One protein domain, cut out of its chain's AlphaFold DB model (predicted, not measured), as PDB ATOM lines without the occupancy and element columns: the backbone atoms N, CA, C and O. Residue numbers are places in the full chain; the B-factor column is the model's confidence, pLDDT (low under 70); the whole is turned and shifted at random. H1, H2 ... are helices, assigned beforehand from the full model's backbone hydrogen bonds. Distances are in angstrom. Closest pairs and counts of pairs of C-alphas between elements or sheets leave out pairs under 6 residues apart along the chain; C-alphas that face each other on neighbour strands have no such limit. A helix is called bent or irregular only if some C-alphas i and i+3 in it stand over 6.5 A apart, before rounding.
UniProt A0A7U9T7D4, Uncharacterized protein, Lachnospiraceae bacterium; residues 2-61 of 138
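What this domain is: This is residues 2 to 61 of the 138 residues of an uncharacterized protein of Lachnospiraceae bacterium (UniProt A0A7U9T7D4). A long helix, H2, makes the diagonal of a loose zigzag, and a shorter helix folds back at each of its two ends: the kinked H1 at its beginning and H3 at its far end, where H2 and H3 form a helical hairpin. H1 and H3 do not meet, and a tail with no named element, residues 55 to 61, follows H3. The printed part has 60 residues with three named helices, in the order H1, H2, H3, and no named strand; the class is all helix. The whole is loose, with a radius of gyration of the C-alphas of 14.2 A, and elongated, spanning 39 by 25 by 14 A.

Where its parts are: H2, the longest helix, holds residues 21 to 40 and measures 28.5 A from C-alpha 21 at (160.173, 140.122, 202.260) to C-alpha 40 at (144.491, 148.079, 179.797). H1 holds residues 2 to 17, beginning with C-alpha 2 at (154.683, 154.620, 189.992), and measures 16.6 A from first to last C-alpha. H1 has a kink of 64 degrees near residue 11 and is irregular, with C-alphas 12 and 15 standing 7.2 A apart. H3 holds residues 44 to 54 and measures 15.6 A, ending with C-alpha 54 at (137.997, 141.656, 191.208).

How they stand to each other: H2 touches H3 with residues 34 to 40 alone; their closest C-alphas, those of Ile 38 and Ala 47, are 5.2 A apart. The two helices of this hairpin run opposite ways at a steep tilt of 45 degrees. H1 and H2 are close but not clearly touching, with 2 pairs of C-alphas within 8 A; the closest C-alphas, those of Leu 17 and Ser 24, are 5.2 A apart. H1 and H2 run opposite ways at a shallow tilt of 17 degrees, where the line of H1 is a rough one. H1 and H3 are apart. In H2 and H3 every O i to N i+4 pair is within hydrogen-bond range; in H1 9 of 12 are.

The domain as a whole: The two C-alphas farthest apart, those of Leu 11 and Pro 61, are 40.1 A apart, and the first and last printed C-alphas, those of Phe 2 and Pro 61, are 31.9 A apart. The links from H1 to H2 and from H2 to H3 are both tight, with 3 residues each. Residues 18 to 23, of which 21 to 23 belong to H2, stand free. The printed part has no cut. The mean pLDDT of the printed part is 87.7, and no printed residue is under 70.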
ATOM      1  N   PHE A   2     153.510 155.223 189.339       80.19
ATOM      2  CA  PHE A   2     154.683 154.620 189.992       80.19
ATOM      3  C   PHE A   2     155.653 155.619 190.631       80.19
ATOM      4  O   PHE A   2     156.143 155.347 191.713       80.19
ATOM      5  N   ALA A   3     155.884 156.790 190.028       82.12
ATOM      6  CA  ALA A   3     156.735 157.816 190.637       82.12
ATOM      7  C   ALA A   3     156.240 158.229 192.036       82.12
ATOM      8  O   ALA A   3     157.014 158.227 192.983       82.12
ATOM      9  N   VAL A   4     154.936 158.492 192.184       84.19
ATOM     10  CA  VAL A   4     154.319 158.845 193.474       84.19
ATOM     11  C   VAL A   4     154.407 157.680 194.455       84.19
ATOM     12  O   VAL A   4     154.778 157.881 195.606       84.19
ATOM     13  N   LEU A   5     154.114 156.460 193.994       85.06
ATOM     14  CA  LEU A   5     154.202 155.254 194.813       85.06
ATOM     15  C   LEU A   5     155.619 155.047 195.351       85.06
ATOM     16  O   LEU A   5     155.789 154.891 196.554       85.06
ATOM     17  N   LEU A   6     156.633 155.136 194.491       84.69
ATOM     18  CA  LEU A   6     158.038 154.995 194.869       84.69
ATOM     19  C   LEU A   6     158.494 156.118 195.810       84.69
ATOM     20  O   LEU A   6     159.272 155.872 196.732       84.69
ATOM     21  N   THR A   7     158.000 157.345 195.619       88.50
ATOM     22  CA  THR A   7     158.250 158.447 196.556       88.50
ATOM     23  C   THR A   7     157.654 158.146 197.932       88.50
ATOM     24  O   THR A   7     158.358 158.261 198.932       88.50
ATOM     25  N   VAL A   8     156.394 157.708 198.002       87.06
ATOM     26  CA  VAL A   8     155.731 157.339 199.266       87.06
ATOM     27  C   VAL A   8     156.427 156.151 199.931       87.06
ATOM     28  O   VAL A   8     156.662 156.165 201.142       87.06
ATOM     29  N   GLU A   9     156.798 155.146 199.141       87.06
ATOM     30  CA  GLU A   9     157.510 153.962 199.602       87.06
ATOM     31  C   GLU A   9     158.818 154.355 200.286       87.06
ATOM     32  O   GLU A   9     159.042 154.009 201.446       87.06
ATOM     33  N   LYS A  10     159.640 155.161 199.608       83.44
ATOM     34  CA  LYS A  10     160.963 155.566 200.091       83.44
ATOM     35  C   LYS A  10     160.907 156.503 201.301       83.44
ATOM     36  O   LYS A  10     161.811 156.464 202.132       83.44
ATOM     37  N   LEU A  11     159.872 157.338 201.402       87.00
ATOM     38  CA  LEU A  11     159.730 158.308 202.493       87.00
ATOM     39  C   LEU A  11     159.105 157.708 203.760       87.00
ATOM     40  O   LEU A  11     159.525 158.070 204.859       87.00
ATOM     41  N   TRP A  12     158.137 156.792 203.631       86.06
ATOM     42  CA  TRP A  12     157.342 156.326 204.777       86.06
ATOM     43  C   TRP A  12     157.291 154.807 204.955       86.06
ATOM     44  O   TRP A  12     157.397 154.332 206.086       86.06
ATOM     45  N   LEU A  13     157.130 154.031 203.881       82.31
ATOM     46  CA  LEU A  13     156.846 152.589 203.993       82.31
ATOM     47  C   LEU A  13     158.104 151.714 204.024       82.31
ATOM     48  O   LEU A  13     158.032 150.576 204.487       82.31
ATOM     49  N   PHE A  14     159.256 152.242 203.598       83.06
ATOM     50  CA  PHE A  14     160.502 151.492 203.428       83.06
ATOM     51  C   PHE A  14     160.889 150.698 204.683       83.06
ATOM     52  O   PHE A  14     161.057 149.485 204.622       83.06
ATOM     53  N   LYS A  15     160.904 151.348 205.857       79.19
ATOM     54  CA  LYS A  15     161.265 150.706 207.138       79.19
ATOM     55  C   LYS A  15     160.292 149.604 207.578       79.19
ATOM     56  O   LYS A  15     160.647 148.774 208.412       79.19
ATOM     57  N   GLY A  16     159.045 149.645 207.109       81.62
ATOM     58  CA  GLY A  16     158.025 148.639 207.410       81.62
ATOM     59  C   GLY A  16     158.104 147.449 206.458       81.62
ATOM     60  O   GLY A  16     158.075 146.304 206.904       81.62
ATOM     61  N   LEU A  17     158.262 147.729 205.165       83.44
ATOM     62  CA  LEU A  17     158.375 146.723 204.111       83.44
ATOM     63  C   LEU A  17     159.701 145.951 204.200       83.44
ATOM     64  O   LEU A  17     159.716 144.730 204.068       83.44
ATOM     65  N   GLU A  18     160.802 146.613 204.557       84.12
ATOM     66  CA  GLU A  18     162.113 145.968 204.730       84.12
ATOM     67  C   GLU A  18     162.096 144.845 205.785       84.12
ATOM     68  O   GLU A  18     162.827 143.863 205.669       84.12
ATOM     69  N   LYS A  19     161.203 144.927 206.781       86.31
ATOM     70  CA  LYS A  19     161.081 143.911 207.839       86.31
ATOM     71  C   LYS A  19     160.507 142.583 207.353       86.31
ATOM     72  O   LYS A  19     160.694 141.570 208.023       86.31
ATOM     73  N   SER A  20     159.782 142.567 206.233       89.12
ATOM     74  CA  SER A  20     159.167 141.349 205.713       89.12
ATOM     75  C   SER A  20     159.218 141.306 204.198       89.12
ATOM     76  O   SER A  20     158.460 141.973 203.497       89.12
ATOM     77  N   ARG A  21     160.055 140.399 203.692       86.75
ATOM     78  CA  ARG A  21     160.173 140.122 202.260       86.75
ATOM     79  C   ARG A  21     158.833 139.739 201.623       86.75
ATOM     80  O   ARG A  21     158.569 140.115 200.486       86.75
ATOM     81  N   ILE A  22     157.981 139.022 202.356       91.06
ATOM     82  CA  ILE A  22     156.656 138.609 201.875       91.06
ATOM     83  C   ILE A  22     155.747 139.829 201.707       91.06
ATOM     84  O   ILE A  22     155.111 139.966 200.665       91.06
ATOM     85  N   LEU A  23     155.720 140.739 202.689       88.44
ATOM     86  CA  LEU A  23     154.901 141.951 202.604       88.44
ATOM     87  C   LEU A  23     155.354 142.857 201.459       88.44
ATOM     88  O   LEU A  23     154.502 143.369 200.739       88.44
ATOM     89  N   SER A  24     156.663 142.987 201.232       88.88
ATOM     90  CA  SER A  24     157.200 143.712 200.073       88.88
ATOM     91  C   SER A  24     156.739 143.104 198.753       88.88
ATOM     92  O   SER A  24     156.257 143.826 197.886       88.88
ATOM     93  N   HIS A  25     156.813 141.777 198.604       89.38
ATOM     94  CA  HIS A  25     156.347 141.113 197.385       89.38
ATOM     95  C   HIS A  25     154.840 141.285 197.163       89.38
ATOM     96  O   HIS A  25     154.437 141.608 196.046       89.38
ATOM     97  N   ILE A  26     154.017 141.126 198.206       91.12
ATOM     98  CA  ILE A  26     152.563 141.333 198.114       91.12
ATOM     99  C   ILE A  26     152.255 142.785 197.740       91.12
ATOM    100  O   ILE A  26     151.460 143.019 196.834       91.12
ATOM    101  N   TYR A  27     152.906 143.750 198.393       90.31
ATOM    102  CA  TYR A  27     152.740 145.176 198.115       90.31
ATOM    103  C   TYR A  27     153.067 145.506 196.654       90.31
ATOM    104  O   TYR A  27     152.238 146.084 195.950       90.31
ATOM    105  N   THR A  28     154.241 145.091 196.170       90.12
ATOM    106  CA  THR A  28     154.643 145.339 194.782       90.12
ATOM    107  C   THR A  28     153.675 144.680 193.806       90.12
ATOM    108  O   THR A  28     153.210 145.340 192.879       90.12
ATOM    109  N   PHE A  29     153.333 143.407 194.018       90.06
ATOM    110  CA  PHE A  29     152.444 142.681 193.112       90.06
ATOM    111  C   PHE A  29     151.049 143.315 193.065       90.06
ATOM    112  O   PHE A  29     150.498 143.496 191.984       90.06
ATOM    113  N   PHE A  30     150.517 143.742 194.212       90.88
ATOM    114  CA  PHE A  30     149.228 144.425 194.307       90.88
ATOM    115  C   PHE A  30     149.176 145.685 193.436       90.88
ATOM    116  O   PHE A  30     148.295 145.821 192.585       90.88
ATOM    117  N   PHE A  31     150.149 146.586 193.581       90.62
ATOM    118  CA  PHE A  31     150.157 147.825 192.801       90.62
ATOM    119  C   PHE A  31     150.499 147.607 191.327       90.62
ATOM    120  O   PHE A  31     149.958 148.311 190.472       90.62
ATOM    121  N   VAL A  32     151.348 146.630 191.004       90.69
ATOM    122  CA  VAL A  32     151.626 146.248 189.610       90.69
ATOM    123  C   VAL A  32     150.356 145.741 188.924       90.69
ATOM    124  O   VAL A  32     150.044 146.203 187.829       90.69
ATOM    125  N   MET A  33     149.572 144.882 189.581       89.88
ATOM    126  CA  MET A  33     148.306 144.385 189.030       89.88
ATOM    127  C   MET A  33     147.285 145.508 188.821       89.88
ATOM    128  O   MET A  33     146.702 145.602 187.742       89.88
ATOM    129  N   ILE A  34     147.123 146.416 189.792       91.19
ATOM    130  CA  ILE A  34     146.257 147.599 189.632       91.19
ATOM    131  C   ILE A  34     146.717 148.460 188.451       91.19
ATOM    132  O   ILE A  34     145.894 148.925 187.664       91.19
ATOM    133  N   SER A  35     148.030 148.646 188.297       89.06
ATOM    134  CA  SER A  35     148.593 149.398 187.172       89.06
ATOM    135  C   SER A  35     148.198 148.777 185.839       89.06
ATOM    136  O   SER A  35     147.769 149.498 184.944       89.06
ATOM    137  N   PHE A  36     148.320 147.453 185.708       88.62
ATOM    138  CA  PHE A  36     147.962 146.758 184.475       88.62
ATOM    139  C   PHE A  36     146.481 146.903 184.128       88.62
ATOM    140  O   PHE A  36     146.174 147.150 182.966       88.62
ATOM    141  N   VAL A  37     145.578 146.837 185.113       90.19
ATOM    142  CA  VAL A  37     144.141 147.061 184.875       90.19
ATOM    143  C   VAL A  37     143.885 148.483 184.373       90.19
ATOM    144  O   VAL A  37     143.210 148.666 183.363       90.19
ATOM    145  N   ILE A  38     144.482 149.490 185.020       88.88
ATOM    146  CA  ILE A  38     144.317 150.899 184.627       88.88
ATOM    147  C   ILE A  38     144.874 151.160 183.222       88.88
ATOM    148  O   ILE A  38     144.254 151.893 182.458       88.88
ATOM    149  N   PHE A  39     146.026 150.580 182.870       85.25
ATOM    150  CA  PHE A  39     146.622 150.757 181.541       85.25
ATOM    151  C   PHE A  39     145.892 149.986 180.438       85.25
ATOM    152  O   PHE A  39     145.953 150.390 179.282       85.25
ATOM    153  N   ASN A  40     145.234 148.875 180.770       85.38
ATOM    154  CA  ASN A  40     144.491 148.079 179.797       85.38
ATOM    155  C   ASN A  40     143.117 148.676 179.468       85.38
ATOM    156  O   ASN A  40     142.632 148.530 178.344       85.38
ATOM    157  N   ALA A  41     142.488 149.326 180.446       88.69
ATOM    158  CA  ALA A  41     141.150 149.874 180.312       88.69
ATOM    159  C   ALA A  41     141.077 151.025 179.295       88.69
ATOM    160  O   ALA A  41     141.926 151.911 179.260       88.69
ATOM    161  N   GLU A  42     140.001 151.051 178.506       87.50
ATOM    162  CA  GLU A  42     139.739 152.107 177.512       87.50
ATOM    163  C   GLU A  42     139.262 153.422 178.148       87.50
ATOM    164  O   GLU A  42     139.343 154.490 177.545       87.50
ATOM    165  N   SER A  43     138.756 153.364 179.382       89.56
ATOM    166  CA  SER A  43     138.318 154.534 180.142       89.56
ATOM    167  C   SER A  43     138.508 154.327 181.643       89.56
ATOM    168  O   SER A  43     138.589 153.198 182.132       89.56
ATOM    169  N   LEU A  44     138.503 155.425 182.405       89.12
ATOM    170  CA  LEU A  44     138.532 155.365 183.871       89.12
ATOM    171  C   LEU A  44     137.309 154.637 184.454       89.12
ATOM    172  O   LEU A  44     137.434 153.958 185.471       89.12
ATOM    173  N   GLY A  45     136.145 154.748 183.802       93.38
ATOM    174  CA  GLY A  45     134.938 154.018 184.197       93.38
ATOM    175  C   GLY A  45     135.109 152.508 184.038       93.38
ATOM    176  O   GLY A  45     134.791 151.759 184.959       93.38
ATOM    177  N   GLN A  46     135.698 152.077 182.917       91.75
ATOM    178  CA  GLN A  46     136.013 150.666 182.687       91.75
ATOM    179  C   GLN A  46     137.039 150.151 183.703       91.75
ATOM    180  O   GLN A  46     136.807 149.120 184.323       91.75
ATOM    181  N   ALA A  47     138.114 150.905 183.960       92.75
ATOM    182  CA  ALA A  47     139.126 150.525 184.948       92.75
ATOM    183  C   ALA A  47     138.522 150.318 186.346       92.75
ATOM    184  O   ALA A  47     138.866 149.365 187.047       92.75
ATOM    185  N   PHE A  48     137.611 151.207 186.760       92.88
ATOM    186  CA  PHE A  48     136.928 151.082 188.043       92.88
ATOM    187  C   PHE A  48     135.986 149.876 188.066       92.88
ATOM    188  O   PHE A  48     135.986 149.129 189.043       92.88
ATOM    189  N   SER A  49     135.231 149.653 186.985       92.62
ATOM    190  CA  SER A  49     134.373 148.475 186.834       92.62
ATOM    191  C   SER A  49     135.183 147.183 186.963       92.62
ATOM    192  O   SER A  49     134.832 146.330 187.778       92.62
ATOM    193  N   ASP A  50     136.309 147.073 186.257       91.81
ATOM    194  CA  ASP A  50     137.183 145.899 186.283       91.81
ATOM    195  C   ASP A  50     137.762 145.654 187.686       91.81
ATOM    196  O   ASP A  50     137.667 144.546 188.217       91.81
ATOM    197  N   LEU A  51     138.290 146.698 188.341       92.62
ATOM    198  CA  LEU A  51     138.801 146.601 189.716       92.62
ATOM    199  C   LEU A  51     137.705 146.226 190.722       92.62
ATOM    200  O   LEU A  51     137.946 145.428 191.628       92.62
ATOM    201  N   SER A  52     136.500 146.777 190.563       91.06
ATOM    202  CA  SER A  52     135.350 146.434 191.403       91.06
ATOM    203  C   SER A  52     134.909 144.979 191.191       91.06
ATOM    204  O   SER A  52     134.551 144.287 192.147       91.06
ATOM    205  N   GLY A  53     135.027 144.472 189.961       90.06
ATOM    206  CA  GLY A  53     134.781 143.076 189.616       90.06
ATOM    207  C   GLY A  53     135.723 142.116 190.343       90.06
ATOM    208  O   GLY A  53     135.265 141.097 190.857       90.06
ATOM    209  N   LEU A  54     137.005 142.475 190.489       88.00
ATOM    210  CA  LEU A  54     137.997 141.656 191.208       88.00
ATOM    211  C   LEU A  54     137.659 141.447 192.693       88.00
ATOM    212  O   LEU A  54     138.055 140.436 193.271       88.00
ATOM    213  N   VAL A  55     136.923 142.377 193.311       88.19
ATOM    214  CA  VAL A  55     136.460 142.268 194.708       88.19
ATOM    215  C   VAL A  55     135.015 141.765 194.827       88.19
ATOM    216  O   VAL A  55     134.459 141.749 195.922       88.19
ATOM    217  N   GLY A  56     134.403 141.341 193.716       86.25
ATOM    218  CA  GLY A  56     133.049 140.779 193.679       86.25
ATOM    219  C   GLY A  56     131.917 141.807 193.568       86.25
ATOM    220  O   GLY A  56     130.749 141.430 193.612       86.25
ATOM    221  N   ALA A  57     132.224 143.094 193.384       87.25
ATOM    222  CA  ALA A  57     131.220 144.150 193.219       87.25
ATOM    223  C   ALA A  57     130.669 144.263 191.781       87.25
ATOM    224  O   ALA A  57     129.828 145.115 191.511       87.25
ATOM    225  N   GLY A  58     131.101 143.391 190.865       82.50
ATOM    226  CA  GLY A  58     130.677 143.385 189.459       82.50
ATOM    227  C   GLY A  58     129.307 142.751 189.184       82.50
ATOM    228  O   GLY A  58     128.922 142.641 188.027       82.50
ATOM    229  N   GLY A  59     128.583 142.285 190.210       84.94
ATOM    230  CA  GLY A  59     127.258 141.663 190.042       84.94
ATOM    231  C   GLY A  59     127.268 140.303 189.329       84.94
ATOM    232  O   GLY A  59     126.212 139.803 188.949       84.94
ATOM    233  N   ILE A  60     128.449 139.702 189.164       84.75
ATOM    234  CA  ILE A  60     128.665 138.391 188.545       84.75
ATOM    235  C   ILE A  60     129.173 137.379 189.581       84.75
ATOM    236  O   ILE A  60     129.777 137.778 190.581       84.75
ATOM    237  N   PRO A  61     128.951 136.068 189.372       87.06
ATOM    238  CA  PRO A  61     129.514 135.037 190.236       87.06
ATOM    239  C   PRO A  61     131.041 135.130 190.310       87.06
ATOM    240  O   PRO A  61     131.700 135.382 189.304       87.06
TER     241      PRO A  61